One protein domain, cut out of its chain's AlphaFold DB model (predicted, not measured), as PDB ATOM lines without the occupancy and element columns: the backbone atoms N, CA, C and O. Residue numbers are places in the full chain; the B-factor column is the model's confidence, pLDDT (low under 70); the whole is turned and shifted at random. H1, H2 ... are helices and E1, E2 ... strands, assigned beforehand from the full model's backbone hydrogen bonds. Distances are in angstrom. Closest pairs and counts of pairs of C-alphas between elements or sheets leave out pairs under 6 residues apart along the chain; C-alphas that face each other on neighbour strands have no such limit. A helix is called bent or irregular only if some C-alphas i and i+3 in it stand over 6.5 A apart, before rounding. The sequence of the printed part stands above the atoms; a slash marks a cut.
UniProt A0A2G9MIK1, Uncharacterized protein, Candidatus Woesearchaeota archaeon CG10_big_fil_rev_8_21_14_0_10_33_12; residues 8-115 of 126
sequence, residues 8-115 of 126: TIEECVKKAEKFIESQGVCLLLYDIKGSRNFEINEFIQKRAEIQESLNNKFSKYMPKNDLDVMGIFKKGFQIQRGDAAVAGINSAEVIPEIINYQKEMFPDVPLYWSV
ATOM      1  N   THR A   8     -22.228 -15.634 -44.827       95.12
ATOM      2  CA  THR A   8     -22.309 -15.356 -43.382       95.12
ATOM      3  C   THR A   8     -23.521 -16.049 -42.752       95.12
ATOM      4  O   THR A   8     -24.418 -16.529 -43.451       95.12
ATOM      5  N   ILE A   9     -23.571 -16.094 -41.415       95.38
ATOM      6  CA  ILE A   9     -24.732 -16.636 -40.692       95.38
ATOM      7  C   ILE A   9     -25.988 -15.832 -41.050       95.38
ATOM      8  O   ILE A   9     -27.006 -16.434 -41.390       95.38
ATOM      9  N   GLU A  10     -25.916 -14.494 -41.059       96.69
ATOM     10  CA  GLU A  10     -27.075 -13.651 -41.390       96.69
ATOM     11  C   GLU A  10     -27.543 -13.866 -42.836       96.69
ATOM     12  O   GLU A  10     -28.743 -13.931 -43.108       96.69
ATOM     13  N   GLU A  11     -26.606 -14.016 -43.777       96.25
ATOM     14  CA  GLU A  11     -26.925 -14.300 -45.177       96.25
ATOM     15  C   GLU A  11     -27.586 -15.673 -45.357       96.25
ATOM     16  O   GLU A  11     -28.516 -15.796 -46.162       96.25
ATOM     17  N   CYS A  12     -27.129 -16.693 -44.621       96.50
ATOM     18  CA  CYS A  12     -27.756 -18.013 -44.607       96.50
ATOM     19  C   CYS A  12     -29.192 -17.939 -44.083       96.50
ATOM     20  O   CYS A  12     -30.093 -18.442 -44.753       96.50
ATOM     21  N   VAL A  13     -29.411 -17.280 -42.939       97.69
ATOM     22  CA  VAL A  13     -30.745 -17.127 -42.330       97.69
ATOM     23  C   VAL A  13     -31.692 -16.417 -43.293       97.69
ATOM     24  O   VAL A  13     -32.694 -16.997 -43.704       97.69
ATOM     25  N   LYS A  14     -31.315 -15.226 -43.772       97.19
ATOM     26  CA  LYS A  14     -32.158 -14.409 -44.659       97.19
ATOM     27  C   LYS A  14     -32.537 -15.123 -45.960       97.19
ATOM     28  O   LYS A  14     -33.608 -14.892 -46.521       97.19
ATOM     29  N   LYS A  15     -31.642 -15.949 -46.509       95.62
ATOM     30  CA  LYS A  15     -31.944 -16.751 -47.705       95.62
ATOM     31  C   LYS A  15     -32.798 -17.971 -47.370       95.62
ATOM     32  O   LYS A  15     -33.704 -18.282 -48.140       95.62
ATOM     33  N   ALA A  16     -32.529 -18.640 -46.251       95.12
ATOM     34  CA  ALA A  16     -33.304 -19.793 -45.820       95.12
ATOM     35  C   ALA A  16     -34.756 -19.429 -45.522       95.12
ATOM     36  O   ALA A  16     -35.631 -20.156 -45.975       95.12
ATOM     37  N   GLU A  17     -35.013 -18.298 -44.857       96.69
ATOM     38  CA  GLU A  17     -36.366 -17.771 -44.623       96.69
ATOM     39  C   GLU A  17     -37.147 -17.679 -45.932       96.69
ATOM     40  O   GLU A  17     -38.194 -18.304 -46.074       96.69
ATOM     41  N   LYS A  18     -36.573 -17.013 -46.943       95.06
ATOM     42  CA  LYS A  18     -37.194 -16.878 -48.271       95.06
ATOM     43  C   LYS A  18     -37.478 -18.226 -48.930       95.06
ATOM     44  O   LYS A  18     -38.500 -18.400 -49.586       95.06
ATOM     45  N   PHE A  19     -36.549 -19.172 -48.817       92.25
ATOM     46  CA  PHE A  19     -36.698 -20.491 -49.428       92.25
ATOM     47  C   PHE A  19     -37.757 -21.327 -48.708       92.25
ATOM     48  O   PHE A  19     -38.615 -21.898 -49.376       92.25
ATOM     49  N   ILE A  20     -37.741 -21.346 -47.376       91.56
ATOM     50  CA  ILE A  20     -38.727 -22.043 -46.541       91.56
ATOM     51  C   ILE A  20     -40.120 -21.451 -46.756       91.56
ATOM     52  O   ILE A  20     -41.058 -22.212 -46.963       91.56
ATOM     53  N   GLU A  21     -40.262 -20.128 -46.799       92.44
ATOM     54  CA  GLU A  21     -41.541 -19.474 -47.089       92.44
ATOM     55  C   GLU A  21     -42.082 -19.887 -48.470       92.44
ATOM     56  O   GLU A  21     -43.266 -20.178 -48.616       92.44
ATOM     57  N   SER A  22     -41.205 -19.994 -49.476       89.94
ATOM     58  CA  SER A  22     -41.619 -20.336 -50.843       89.94
ATOM     59  C   SER A  22     -41.935 -21.818 -51.081       89.94
ATOM     60  O   SER A  22     -42.763 -22.121 -51.937       89.94
ATOM     61  N   GLN A  23     -41.270 -22.749 -50.383       85.81
ATOM     62  CA  GLN A  23     -41.331 -24.187 -50.712       85.81
ATOM     63  C   GLN A  23     -41.335 -25.123 -49.485       85.81
ATOM     64  O   GLN A  23     -41.142 -26.332 -49.614       85.81
ATOM     65  N   GLY A  24     -41.499 -24.579 -48.279       87.69
ATOM     66  CA  GLY A  24     -41.543 -25.299 -46.998       87.69
ATOM     67  C   GLY A  24     -40.195 -25.809 -46.475       87.69
ATOM     68  O   GLY A  24     -40.053 -26.045 -45.277       87.69
ATOM     69  N   VAL A  25     -39.194 -25.984 -47.345       89.00
ATOM     70  CA  VAL A  25     -37.872 -26.530 -46.996       89.00
ATOM     71  C   VAL A  25     -36.757 -25.749 -47.693       89.00
ATOM     72  O   VAL A  25     -36.855 -25.382 -48.861       89.00
ATOM     73  N   CYS A  26     -35.654 -25.537 -46.989       90.75
ATOM     74  CA  CYS A  26     -34.393 -25.024 -47.514       90.75
ATOM     75  C   CYS A  26     -33.313 -26.109 -47.404       90.75
ATOM     76  O   CYS A  26     -33.340 -26.926 -46.484       90.75
ATOM     77  N   LEU A  27     -32.359 -26.119 -48.333       91.44
ATOM     78  CA  LEU A  27     -31.153 -26.929 -48.211       91.44
ATOM     79  C   LEU A  27     -30.095 -26.133 -47.453       91.44
ATOM     80  O   LEU A  27     -29.666 -25.089 -47.935       91.44
ATOM     81  N   LEU A  28     -29.656 -26.638 -46.303       94.12
ATOM     82  CA  LEU A  28     -28.470 -26.159 -45.604       94.12
ATOM     83  C   LEU A  28     -27.275 -27.000 -46.047       94.12
ATOM     84  O   LEU A  28     -27.301 -28.227 -45.944       94.12
ATOM     85  N   LEU A  29     -26.239 -26.337 -46.548       93.44
ATOM     86  CA  LEU A  29     -25.032 -26.967 -47.063       93.44
ATOM     87  C   LEU A  29     -23.839 -26.565 -46.214       93.44
ATOM     88  O   LEU A  29     -23.720 -25.401 -45.816       93.44
ATOM     89  N   TYR A  30     -22.921 -27.506 -46.034       94.44
ATOM     90  CA  TYR A  30     -21.577 -27.181 -45.598       94.44
ATOM     91  C   TYR A  30     -20.521 -27.863 -46.453       94.44
ATOM     92  O   TYR A  30     -20.781 -28.876 -47.099       94.44
ATOM     93  N   ASP A  31     -19.322 -27.294 -46.421       92.56
ATOM     94  CA  ASP A  31     -18.120 -27.834 -47.039       92.56
ATOM     95  C   ASP A  31     -16.909 -27.614 -46.116       92.56
ATOM     96  O   ASP A  31     -16.765 -26.533 -45.536       92.56
ATOM     97  N   ILE A  32     -16.042 -28.617 -45.963       92.81
ATOM     98  CA  ILE A  32     -14.866 -28.545 -45.087       92.81
ATOM     99  C   ILE A  32     -13.807 -27.623 -45.704       92.81
ATOM    100  O   ILE A  32     -13.215 -27.886 -46.757       92.81
ATOM    101  N   LYS A  33     -13.518 -26.510 -45.027       91.12
ATOM    102  CA  LYS A  33     -12.504 -25.556 -45.474       91.12
ATOM    103  C   LYS A  33     -11.117 -26.173 -45.325       91.12
ATOM    104  O   LYS A  33     -10.697 -26.538 -44.236       91.12
ATOM    105  N   GLY A  34     -10.375 -26.201 -46.431       88.81
ATOM    106  CA  GLY A  34      -9.023 -26.758 -46.438       88.81
ATOM    107  C   GLY A  34      -9.004 -28.281 -46.337       88.81
ATOM    108  O   GLY A  34      -8.007 -28.824 -45.891       88.81
ATOM    109  N   SER A  35     -10.067 -28.964 -46.777       87.88
ATOM    110  CA  SER A  35     -10.174 -30.433 -46.830       87.88
ATOM    111  C   SER A  35      -8.931 -31.145 -47.385       87.88
ATOM    112  O   SER A  35      -8.563 -32.209 -46.906       87.88
ATOM    113  N   ARG A  36      -8.233 -30.531 -48.349       87.94
ATOM    114  CA  ARG A  36      -6.989 -31.050 -48.949       87.94
ATOM    115  C   ARG A  36      -5.773 -31.062 -48.017       87.94
ATOM    116  O   ARG A  36      -4.764 -31.646 -48.386       87.94
ATOM    117  N   ASN A  37      -5.848 -30.384 -46.876       89.19
ATOM    118  CA  ASN A  37      -4.762 -30.320 -45.899       89.19
ATOM    119  C   ASN A  37      -4.837 -31.455 -44.870       89.19
ATOM    120  O   ASN A  37      -3.930 -31.584 -44.059       89.19
ATOM    121  N   PHE A  38      -5.928 -32.222 -44.868       85.50
ATOM    122  CA  PHE A  38      -6.114 -33.353 -43.973       85.50
ATOM    123  C   PHE A  38      -5.579 -34.627 -44.621       85.50
ATOM    124  O   PHE A  38      -5.749 -34.841 -45.826       85.50
ATOM    125  N   GLU A  39      -5.016 -35.510 -43.803       93.00
ATOM    126  CA  GLU A  39      -4.775 -36.889 -44.216       93.00
ATOM    127  C   GLU A  39      -6.109 -37.585 -44.511       93.00
ATOM    128  O   GLU A  39      -7.115 -37.345 -43.839       93.00
ATOM    129  N   ILE A  40      -6.144 -38.467 -45.515       89.62
ATOM    130  CA  ILE A  40      -7.409 -39.011 -46.045       89.62
ATOM    131  C   ILE A  40      -8.258 -39.713 -44.975       89.62
ATOM    132  O   ILE A  40      -9.479 -39.554 -44.950       89.62
ATOM    133  N   ASN A  41      -7.621 -40.451 -44.062       91.38
ATOM    134  CA  ASN A  41      -8.313 -41.167 -42.990       91.38
ATOM    135  C   ASN A  41      -8.862 -40.205 -41.933       91.38
ATOM    136  O   ASN A  41     -10.009 -40.349 -41.515       91.38
ATOM    137  N   GLU A  42      -8.076 -39.192 -41.559       90.12
ATOM    138  CA  GLU A  42      -8.499 -38.143 -40.629       90.12
ATOM    139  C   GLU A  42      -9.684 -37.359 -41.206       90.12
ATOM    140  O   GLU A  42     -10.685 -37.134 -40.529       90.12
ATOM    141  N   PHE A  43      -9.612 -37.008 -42.492       89.62
ATOM    142  CA  PHE A  43     -10.681 -36.325 -43.208       89.62
ATOM    143  C   PHE A  43     -11.989 -37.128 -43.208       89.62
ATOM    144  O   PHE A  43     -13.052 -36.583 -42.901       89.62
ATOM    145  N   ILE A  44     -11.922 -38.421 -43.547       90.44
ATOM    146  CA  ILE A  44     -13.098 -39.302 -43.576       90.44
ATOM    147  C   ILE A  44     -13.726 -39.405 -42.185       90.44
ATOM    148  O   ILE A  44     -14.949 -39.286 -42.069       90.44
ATOM    149  N   GLN A  45     -12.898 -39.588 -41.153       91.50
ATOM    150  CA  GLN A  45     -13.349 -39.694 -39.772       91.50
ATOM    151  C   GLN A  45     -14.024 -38.399 -39.305       91.50
ATOM    152  O   GLN A  45     -15.196 -38.426 -38.930       91.50
ATOM    153  N   LYS A  46     -13.344 -37.252 -39.417       91.00
ATOM    154  CA  LYS A  46     -13.880 -35.949 -38.986       91.00
ATOM    155  C   LYS A  46     -15.187 -35.600 -39.685       91.00
ATOM    156  O   LYS A  46     -16.131 -35.127 -39.060       91.00
ATOM    157  N   ARG A  47     -15.276 -35.868 -40.991       91.56
ATOM    158  CA  ARG A  47     -16.510 -35.650 -41.757       91.56
ATOM    159  C   ARG A  47     -17.669 -36.494 -41.214       91.56
ATOM    160  O   ARG A  47     -18.783 -35.984 -41.117       91.56
ATOM    161  N   ALA A  48     -17.418 -37.761 -40.878       92.12
ATOM    162  CA  ALA A  48     -18.436 -38.647 -40.315       92.12
ATOM    163  C   ALA A  48     -18.872 -38.195 -38.912       92.12
ATOM    164  O   ALA A  48     -20.070 -38.097 -38.659       92.12
ATOM    165  N   GLU A  49     -17.922 -37.831 -38.047       94.50
ATOM    166  CA  GLU A  49     -18.195 -37.348 -36.687       94.50
ATOM    167  C   GLU A  49     -19.030 -36.061 -36.688       94.50
ATOM    168  O   GLU A  49     -20.018 -35.958 -35.959       94.50
ATOM    169  N   ILE A  50     -18.693 -35.096 -37.554       95.38
ATOM    170  CA  ILE A  50     -19.473 -33.860 -37.715       95.38
ATOM    171  C   ILE A  50     -20.891 -34.188 -38.185       95.38
ATOM    172  O   ILE A  50     -21.864 -33.692 -37.617       95.38
ATOM    173  N   GLN A  51     -21.029 -35.024 -39.218       94.75
ATOM    174  CA  GLN A  51     -22.336 -35.405 -39.750       94.75
ATOM    175  C   GLN A  51     -23.203 -36.074 -38.679       94.75
ATOM    176  O   GLN A  51     -24.355 -35.680 -38.493       94.75
ATOM    177  N   GLU A  52     -22.665 -37.078 -37.988       95.12
ATOM    178  CA  GLU A  52     -23.373 -37.814 -36.944       95.12
ATOM    179  C   GLU A  52     -23.774 -36.887 -35.794       95.12
ATOM    180  O   GLU A  52     -24.941 -36.864 -35.396       95.12
ATOM    181  N   SER A  53     -22.840 -36.063 -35.316       96.75
ATOM    182  CA  SER A  53     -23.072 -35.118 -34.224       96.75
ATOM    183  C   SER A  53     -24.189 -34.120 -34.551       96.75
ATOM    184  O   SER A  53     -25.155 -33.980 -33.790       96.75
ATOM    185  N   LEU A  54     -24.132 -33.492 -35.732       96.50
ATOM    186  CA  LEU A  54     -25.164 -32.559 -36.186       96.50
ATOM    187  C   LEU A  54     -26.525 -33.245 -36.356       96.50
ATOM    188  O   LEU A  54     -27.548 -32.698 -35.936       96.50
ATOM    189  N   ASN A  55     -26.548 -34.448 -36.934       95.00
ATOM    190  CA  ASN A  55     -27.783 -35.201 -37.139       95.00
ATOM    191  C   ASN A  55     -28.428 -35.608 -35.818       95.00
ATOM    192  O   ASN A  55     -29.637 -35.449 -35.666       95.00
ATOM    193  N   ASN A  56     -27.639 -36.072 -34.851       95.38
ATOM    194  CA  ASN A  56     -28.139 -36.460 -33.537       95.38
ATOM    195  C   ASN A  56     -28.710 -35.250 -32.786       95.38
ATOM    196  O   ASN A  56     -29.845 -35.300 -32.304       95.38
ATOM    197  N   LYS A  57     -27.969 -34.133 -32.749       96.38
ATOM    198  CA  LYS A  57     -28.360 -32.932 -31.998       96.38
ATOM    199  C   LYS A  57     -29.578 -32.219 -32.591       96.38
ATOM    200  O   LYS A  57     -30.452 -31.780 -31.843       96.38
ATOM    201  N   PHE A  58     -29.653 -32.112 -33.918       94.69
ATOM    202  CA  PHE A  58     -30.639 -31.266 -34.604       94.69
ATOM    203  C   PHE A  58     -31.695 -32.044 -35.393       94.69
ATOM    204  O   PHE A  58     -32.487 -31.437 -36.117       94.69
ATOM    205  N   SER A  59     -31.786 -33.367 -35.208       90.19
ATOM    206  CA  SER A  59     -32.741 -34.229 -35.921       90.19
ATOM    207  C   SER A  59     -34.183 -33.707 -35.918       90.19
ATOM    208  O   SER A  59     -34.909 -33.917 -36.887       90.19
ATOM    209  N   LYS A  60     -34.643 -33.031 -34.859       89.19
ATOM    210  CA  LYS A  60     -36.019 -32.508 -34.779       89.19
ATOM    211  C   LYS A  60     -36.315 -31.370 -35.771       89.19
ATOM    212  O   LYS A  60     -37.468 -31.207 -36.150       89.19
ATOM    213  N   TYR A  61     -35.294 -30.638 -36.220       87.81
ATOM    214  CA  TYR A  61     -35.409 -29.515 -37.167       87.81
ATOM    215  C   TYR A  61     -35.134 -29.909 -38.623       87.81
ATOM    216  O   TYR A  61     -35.208 -29.085 -39.534       87.81
ATOM    217  N   MET A  62     -34.776 -31.171 -38.842       89.44
ATOM    218  CA  MET A  62     -34.427 -31.710 -40.146       89.44
ATOM    219  C   MET A  62     -35.588 -32.585 -40.614       89.44
ATOM    220  O   MET A  62     -35.658 -33.748 -40.207       89.44
ATOM    221  N   PRO A  63     -36.551 -32.073 -41.399       86.06
ATOM    222  CA  PRO A  63     -37.624 -32.909 -41.923       86.06
ATOM    223  C   PRO A  63     -37.048 -34.053 -42.769       86.06
ATOM    224  O   PRO A  63     -35.966 -33.937 -43.342       86.06
ATOM    225  N   LYS A  64     -37.782 -35.167 -42.866       80.31
ATOM    226  CA  LYS A  64     -37.499 -36.153 -43.916       80.31
ATOM    227  C   LYS A  64     -37.791 -35.492 -45.255       80.31
ATOM    228  O   LYS A  64     -38.902 -35.003 -45.459       80.31
ATOM    229  N   ASN A  65     -36.823 -35.487 -46.154       70.06
ATOM    230  CA  ASN A  65     -36.999 -34.944 -47.488       70.06
ATOM    231  C   ASN A  65     -36.231 -35.765 -48.522       70.06
ATOM    232  O   ASN A  65     -35.314 -36.524 -48.209       70.06
ATOM    233  N   ASP A  66     -36.665 -35.642 -49.769       60.69
ATOM    234  CA  ASP A  66     -36.045 -36.311 -50.907       60.69
ATOM    235  C   ASP A  66     -34.804 -35.520 -51.347       60.69
ATOM    236  O   ASP A  66     -34.828 -34.738 -52.291       60.69
ATOM    237  N   LEU A  67     -33.734 -35.626 -50.552       62.16
ATOM    238  CA  LEU A  67     -32.424 -35.037 -50.861       62.16
ATOM    239  C   LEU A  67     -31.631 -35.876 -51.868       62.16
ATOM    240  O   LEU A  67     -30.523 -35.482 -52.243       62.16
ATOM    241  N   ASP A  68     -32.138 -37.057 -52.221       52.28
ATOM    242  CA  ASP A  68     -31.397 -38.070 -52.952       52.28
ATOM    243  C   ASP A  68     -31.775 -38.085 -54.435       52.28
ATOM    244  O   ASP A  68     -32.930 -37.934 -54.822       52.28
ATOM    245  N   VAL A  69     -30.786 -38.352 -55.281       49.00
ATOM    246  CA  VAL A  69     -30.882 -38.384 -56.751       49.00
ATOM    247  C   VAL A  69     -31.578 -39.675 -57.234       49.00
ATOM    248  O   VAL A  69     -31.377 -40.119 -58.358       49.00
ATOM    249  N   MET A  70     -32.384 -40.319 -56.380       51.41
ATOM    250  CA  MET A  70     -33.035 -41.612 -56.640       51.41
ATOM    251  C   MET A  70     -34.375 -41.803 -55.898       51.41
ATOM    252  O   MET A  70     -34.853 -42.931 -55.800       51.41
ATOM    253  N   GLY A  71     -34.993 -40.742 -55.360       58.00
ATOM    254  CA  GLY A  71     -36.305 -40.845 -54.701       58.00
ATOM    255  C   GLY A  71     -36.268 -41.432 -53.284       58.00
ATOM    256  O   GLY A  71     -37.251 -42.021 -52.826       58.00
ATOM    257  N   ILE A  72     -35.127 -41.331 -52.590       61.97
ATOM    258  CA  ILE A  72     -34.959 -41.846 -51.227       61.97
ATOM    259  C   ILE A  72     -35.109 -40.694 -50.233       61.97
ATOM    260  O   ILE A  72     -34.266 -39.804 -50.136       61.97
ATOM    261  N   PHE A  73     -36.150 -40.776 -49.402       69.56
ATOM    262  CA  PHE A  73     -36.347 -39.854 -48.289       69.56
ATOM    263  C   PHE A  73     -35.267 -40.050 -47.224       69.56
ATOM    264  O   PHE A  73     -35.296 -41.018 -46.457       69.56
ATOM    265  N   LYS A  74     -34.340 -39.097 -47.132       76.38
ATOM    266  CA  LYS A  74     -33.303 -39.066 -46.099       76.38
ATOM    267  C   LYS A  74     -33.585 -37.948 -45.104       76.38
ATOM    268  O   LYS A  74     -34.296 -36.987 -45.384       76.38
ATOM    269  N   LYS A  75     -33.078 -38.123 -43.887       86.25
ATOM    270  CA  LYS A  75     -33.182 -37.146 -42.802       86.25
ATOM    271  C   LYS A  75     -31.776 -36.721 -42.398       86.25
ATOM    272  O   LYS A  75     -30.885 -37.565 -42.320       86.25
ATOM    273  N   GLY A  76     -31.606 -35.435 -42.114       90.50
ATOM    274  CA  GLY A  76     -30.335 -34.862 -41.684       90.50
ATOM    275  C   GLY A  76     -29.304 -34.701 -42.798       90.50
ATOM    276  O   GLY A  76     -29.592 -34.932 -43.971       90.50
ATOM    277  N   PHE A  77     -28.104 -34.275 -42.415       91.88
ATOM    278  CA  PHE A  77     -26.969 -34.084 -43.300       91.88
ATOM    279  C   PHE A  77     -26.572 -35.392 -43.971       91.88
ATOM    280  O   PHE A  77     -26.356 -36.410 -43.307       91.88
ATOM    281  N   GLN A  78     -26.455 -35.326 -45.292       88.69
ATOM    282  CA  GLN A  78     -25.983 -36.384 -46.170       88.69
ATOM    283  C   GLN A  78     -24.754 -35.884 -46.918       88.69
ATOM    284  O   GLN A  78     -24.783 -34.808 -47.519       88.69
ATOM    285  N   ILE A  79     -23.685 -36.672 -46.896       85.31
ATOM    286  CA  ILE A  79     -22.485 -36.394 -47.684       85.31
ATOM    287  C   ILE A  79     -22.826 -36.653 -49.154       85.31
ATOM    288  O   ILE A  79     -23.137 -37.782 -49.528       85.31
ATOM    289  N   GLN A  80     -22.780 -35.612 -49.986       71.56
ATOM    290  CA  GLN A  80     -23.134 -35.712 -51.407       71.56
ATOM    291  C   GLN A  80     -21.915 -36.104 -52.245       71.56
ATOM    292  O   GLN A  80     -21.956 -37.088 -52.982       71.56
ATOM    293  N   ARG A  81     -20.813 -35.345 -52.134       69.75
ATOM    294  CA  ARG A  81     -19.540 -35.596 -52.829       69.75
ATOM    295  C   ARG A  81     -18.385 -34.952 -52.066       69.75
ATOM    296  O   ARG A  81     -18.469 -33.781 -51.711       69.75
ATOM    297  N   GLY A  82     -17.296 -35.700 -51.881       80.56
ATOM    298  CA  GLY A  82     -16.056 -35.186 -51.297       80.56
ATOM    299  C   GLY A  82     -16.236 -34.663 -49.870       80.56
ATOM    300  O   GLY A  82     -16.528 -35.427 -48.950       80.56
ATOM    301  N   ASP A  83     -16.028 -33.366 -49.709       83.19
ATOM    302  CA  ASP A  83     -16.032 -32.577 -48.474       83.19
ATOM    303  C   ASP A  83     -17.357 -31.872 -48.172       83.19
ATOM    304  O   ASP A  83     -17.487 -31.260 -47.110       83.19
ATOM    305  N   ALA A  84     -18.357 -32.017 -49.046       87.19
ATOM    306  CA  ALA A  84     -19.641 -31.350 -48.906       87.19
ATOM    307  C   ALA A  84     -20.757 -32.260 -48.370       87.19
ATOM    308  O   ALA A  84     -20.923 -33.410 -48.804       87.19
ATOM    309  N   ALA A  85     -21.595 -31.696 -47.502       91.44
ATOM    310  CA  ALA A  85     -22.830 -32.316 -47.038       91.44
ATOM    311  C   ALA A  85     -24.023 -31.357 -47.123       91.44
ATOM    312  O   ALA A  85     -23.872 -30.133 -47.127       91.44
ATOM    313  N   VAL A  86     -25.226 -31.931 -47.176       90.88
ATOM    314  CA  VAL A  86     -26.492 -31.194 -47.285       90.88
ATOM    315  C   VAL A  86     -27.568 -31.786 -46.386       90.88
ATOM    316  O   VAL A  86     -27.701 -33.004 -46.310       90.88
ATOM    317  N   ALA A  87     -28.358 -30.929 -45.746       91.69
ATOM    318  CA  ALA A  87     -29.566 -31.297 -45.015       91.69
ATOM    319  C   ALA A  87     -30.747 -30.433 -45.459       91.69
ATOM    320  O   ALA A  87     -30.587 -29.249 -45.755       91.69
ATOM    321  N   GLY A  88     -31.948 -31.003 -45.441       91.56
ATOM    322  CA  GLY A  88     -33.175 -30.218 -45.437       91.56
ATOM    323  C   GLY A  88     -33.407 -29.601 -44.068       91.56
ATOM    324  O   GLY A  88     -33.289 -30.292 -43.057       91.56
ATOM    325  N   ILE A  89     -33.786 -28.328 -44.045       92.25
ATOM    326  CA  ILE A  89     -34.251 -27.618 -42.854       92.25
ATOM    327  C   ILE A  89     -35.560 -26.892 -43.171       92.25
ATOM    328  O   ILE A  89     -35.751 -26.385 -44.277       92.25
ATOM    329  N   ASN A  90     -36.471 -26.850 -42.206       90.88
ATOM    330  CA  ASN A  90     -37.757 -26.148 -42.315       90.88
ATOM    331  C   ASN A  90     -37.886 -24.972 -41.336       90.88
ATOM    332  O   ASN A  90     -38.940 -24.353 -41.258       90.88
ATOM    333  N   SER A  91     -36.820 -24.657 -40.599       94.25
ATOM    334  CA  SER A  91     -36.723 -23.468 -39.758       94.25
ATOM    335  C   SER A  91     -35.389 -22.783 -40.024       94.25
ATOM    336  O   SER A  91     -34.346 -23.431 -39.983       94.25
ATOM    337  N   ALA A  92     -35.413 -21.486 -40.329       95.38
ATOM    338  CA  ALA A  92     -34.193 -20.702 -40.519       95.38
ATOM    339  C   ALA A  92     -33.513 -20.365 -39.180       95.38
ATOM    340  O   ALA A  92     -32.291 -20.227 -39.129       95.38
ATOM    341  N   GLU A  93     -34.287 -20.303 -38.095       95.12
ATOM    342  CA  GLU A  93     -33.822 -19.966 -36.742       95.12
ATOM    343  C   GLU A  93     -32.828 -20.990 -36.183       95.12
ATOM    344  O   GLU A  93     -31.999 -20.649 -35.348       95.12
ATOM    345  N   VAL A  94     -32.854 -22.232 -36.681       95.75
ATOM    346  CA  VAL A  94     -31.911 -23.278 -36.258       95.75
ATOM    347  C   VAL A  94     -30.517 -23.110 -36.878       95.75
ATOM    348  O   VAL A  94     -29.551 -23.711 -36.414       95.75
ATOM    349  N   ILE A  95     -30.366 -22.312 -37.944       97.25
ATOM    350  CA  ILE A  95     -29.088 -22.184 -38.664       97.25
ATOM    351  C   ILE A  95     -27.977 -21.631 -37.758       97.25
ATOM    352  O   ILE A  95     -26.910 -22.249 -37.715       97.25
ATOM    353  N   PRO A  96     -28.171 -20.519 -37.019       98.00
ATOM    354  CA  PRO A  96     -27.162 -20.035 -36.082       98.00
ATOM    355  C   PRO A  96     -26.803 -21.081 -35.025       98.00
ATOM    356  O   PRO A  96     -25.623 -21.239 -34.721       98.00
ATOM    357  N   GLU A  97     -27.783 -21.830 -34.508       97.69
ATOM    358  CA  GLU A  97     -27.542 -22.888 -33.520       97.69
ATOM    359  C   GLU A  97     -26.653 -24.001 -34.086       97.69
ATOM    360  O   GLU A  97     -25.667 -24.373 -33.453       97.69
ATOM    361  N   ILE A  98     -26.948 -24.487 -35.297       97.50
ATOM    362  CA  ILE A  98     -26.147 -25.512 -35.986       97.50
ATOM    363  C   ILE A  98     -24.711 -25.026 -36.202       97.50
ATOM    364  O   ILE A  98     -23.758 -25.745 -35.896       97.50
ATOM    365  N   ILE A  99     -24.545 -23.807 -36.725       97.38
ATOM    366  CA  ILE A  99     -23.225 -23.256 -37.058       97.38
ATOM    367  C   ILE A  99     -22.400 -23.011 -35.792       97.38
ATOM    368  O   ILE A  99     -21.207 -23.311 -35.769       97.38
ATOM    369  N   ASN A 100     -23.014 -22.469 -34.741       97.56
ATOM    370  CA  ASN A 100     -22.322 -22.212 -33.481       97.56
ATOM    371  C   ASN A 100     -21.948 -23.519 -32.780       97.56
ATOM    372  O   ASN A 100     -20.800 -23.666 -32.371       97.56
ATOM    373  N   TYR A 101     -22.862 -24.493 -32.742       98.00
ATOM    374  CA  TYR A 101     -22.581 -25.820 -32.202       98.00
ATOM    375  C   TYR A 101     -21.422 -26.501 -32.939       98.00
ATOM    376  O   TYR A 101     -20.526 -27.054 -32.309       98.00
ATOM    377  N   GLN A 102     -21.383 -26.415 -34.273       96.94
ATOM    378  CA  GLN A 102     -20.266 -26.957 -35.044       96.94
ATOM    379  C   GLN A 102     -18.931 -26.304 -34.670       96.94
ATOM    380  O   GLN A 102     -17.944 -27.016 -34.502       96.94
ATOM    381  N   LYS A 103     -18.890 -24.974 -34.537       96.81
ATOM    382  CA  LYS A 103     -17.669 -24.246 -34.157       96.81
ATOM    383  C   LYS A 103     -17.202 -24.579 -32.742       96.81
ATOM    384  O   LYS A 103     -16.003 -24.568 -32.499       96.81
ATOM    385  N   GLU A 104     -18.133 -24.835 -31.829       97.62
ATOM    386  CA  GLU A 104     -17.838 -25.209 -30.446       97.62
ATOM    387  C   GLU A 104     -17.285 -26.636 -30.353       97.62
ATOM    388  O   GLU A 104     -16.265 -26.860 -29.709       97.62
ATOM    389  N   MET A 105     -17.927 -27.590 -31.033       97.56
ATOM    390  CA  MET A 105     -17.569 -29.009 -30.948       97.56
ATOM    391  C   MET A 105     -16.393 -29.401 -31.846       97.56
ATOM    392  O   MET A 105     -15.676 -30.346 -31.530       97.56
ATOM    393  N   PHE A 106     -16.199 -28.692 -32.961       95.50
ATOM    394  CA  PHE A 106     -15.172 -28.979 -33.967       95.50
ATOM    395  C   PHE A 106     -14.424 -27.693 -34.370       95.50
ATOM    396  O   PHE A 106     -14.461 -27.292 -35.541       95.50
ATOM    397  N   PRO A 107     -13.770 -26.998 -33.418       95.31
ATOM    398  CA  PRO A 107     -13.123 -25.707 -33.670       95.31
ATOM    399  C   PRO A 107     -11.953 -25.800 -34.661       95.31
ATOM    400  O   PRO A 107     -11.609 -24.815 -35.317       95.31
ATOM    401  N   ASP A 108     -11.351 -26.980 -34.790       92.62
ATOM    402  CA  ASP A 108     -10.244 -27.295 -35.692       92.62
ATOM    403  C   ASP A 108     -10.702 -27.660 -37.116       92.62
ATOM    404  O   ASP A 108      -9.875 -27.744 -38.027       92.62
ATOM    405  N   VAL A 109     -12.010 -27.829 -37.338       93.06
ATOM    406  CA  VAL A 109     -12.590 -28.131 -38.653       93.06
ATOM    407  C   VAL A 109     -13.471 -26.969 -39.112       93.06
ATOM    408  O   VAL A 109     -14.692 -26.984 -38.949       93.06
ATOM    409  N   PRO A 110     -12.887 -25.912 -39.701       92.56
ATOM    410  CA  PRO A 110     -13.675 -24.799 -40.203       92.56
ATOM    411  C   PRO A 110     -14.545 -25.244 -41.382       92.56
ATOM    412  O   PRO A 110     -14.066 -25.887 -42.315       92.56
ATOM    413  N   LEU A 111     -15.814 -24.835 -41.385       94.69
ATOM    414  CA  LEU A 111     -16.747 -25.127 -42.474       94.69
ATOM    415  C   LEU A 111     -17.158 -23.858 -43.224       94.69
ATOM    416  O   LEU A 111     -17.353 -22.788 -42.639       94.69
ATOM    417  N   TYR A 112     -17.323 -23.984 -44.537       95.25
ATOM    418  CA  TYR A 112     -18.072 -23.033 -45.347       95.25
ATOM    419  C   TYR A 112     -19.542 -23.407 -45.314       95.25
ATOM    420  O   TYR A 112     -19.887 -24.514 -45.703       95.25
ATOM    421  N   TRP A 113     -20.398 -22.471 -44.920       95.69
ATOM    422  CA  TRP A 113     -21.843 -22.669 -44.887       95.69
ATOM    423  C   TRP A 113     -22.511 -21.981 -46.068       95.69
ATOM    424  O   TRP A 113     -22.065 -20.926 -46.524       95.69
ATOM    425  N   SER A 114     -23.578 -22.576 -46.581       95.00
ATOM    426  CA  SER A 114     -24.417 -21.970 -47.609       95.00
ATOM    427  C   SER A 114     -25.830 -22.523 -47.524       95.00
ATOM    428  O   SER A 114     -26.089 -23.509 -46.838       95.00
ATOM    429  N   VAL A 115     -26.742 -21.902 -48.260       93.44
ATOM    430  CA  VAL A 115     -28.106 -22.391 -48.415       93.44
ATOM    431  C   VAL A 115     -28.517 -22.399 -49.878       93.44
ATOM    432  O   VAL A 115     -28.078 -21.554 -50.663       93.44
TER     433      VAL A 115
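Overview. This is residues 8 to 115 of the 126 residues of an uncharacterized protein of Candidatus Woesearchaeota archaeon CG10_big_fil_rev_8_21_14_0_10_33_12 (UniProt A0A2G9MIK1). A twisted four-stranded sheet, its strands' lines turning by 78 degrees from edge to edge, has one face covered by H2 and H3, with H1 at its E4 edge on that same face; the other face is bare of named helices. The printed part has 108 residues, in the order H1 E1 H2 E2 E3 H3 E4; the sheet, E2 - E3 - E1 - E4, is antiparallel. The class is mixed, helices and strands, in two layers, helices on one face of a sheet. It is compact, with a radius of gyration of the C-alphas of 13.4 A and spans of 41 by 32 by 21 A.

Along the chain. The strands are E1, residues 26 to 32, 20.0 A long, E2, 78 to 81, 9.3 A, E3, 84 to 89, 16.2 A, and E4, 111 to 115, 13.1 A, ending at C-alpha 115 (-28.106, -22.391, -48.415). The helices are H1, residues 9 to 23, 20.8 A, from C-alpha 9 (-24.732, -16.636, -40.692), H2, 40 to 61, 30.9 A, and H3, 94 to 105, 16.3 A. H2 has a kink of 39 degrees near residue 55 and is irregular: C-alphas 57 and 60 are 8.2 A apart.

Arrangement. N 28 and O 87 of E1 and E3, N 31 and O 112 of E1 and E4, and N 78 and O 86 of the hairpin E2 and E3 are within hydrogen-bond range at 2.8, 2.9 and 2.8 A. E1, H2, E2 and E3, H3, E4 are split strand-helix-strand units, a third strand between their two, with right-handed crossovers. H2 touches H3, closest C-alphas Leu 54 and Ile 98, 7.1 A, at a steep tilt of 40 degrees. Residues 9 to 13 of H1 touch H3, closest C-alphas Ile 9 and Pro 96, 6.2 A; H1 and H2 are apart. Every O i to N i+4 pair is within range in H3, 10 of 11 in H1 and 16 of 18 in H2.

Size, cuts and confidence. The C-alphas of Ser 22 and Glu 39, the two farthest apart, are 40.9 A apart. The printed part has no cut. The link H2 to E2 is long; residues 66 to 73 and 81 are under 70 in pLDDT.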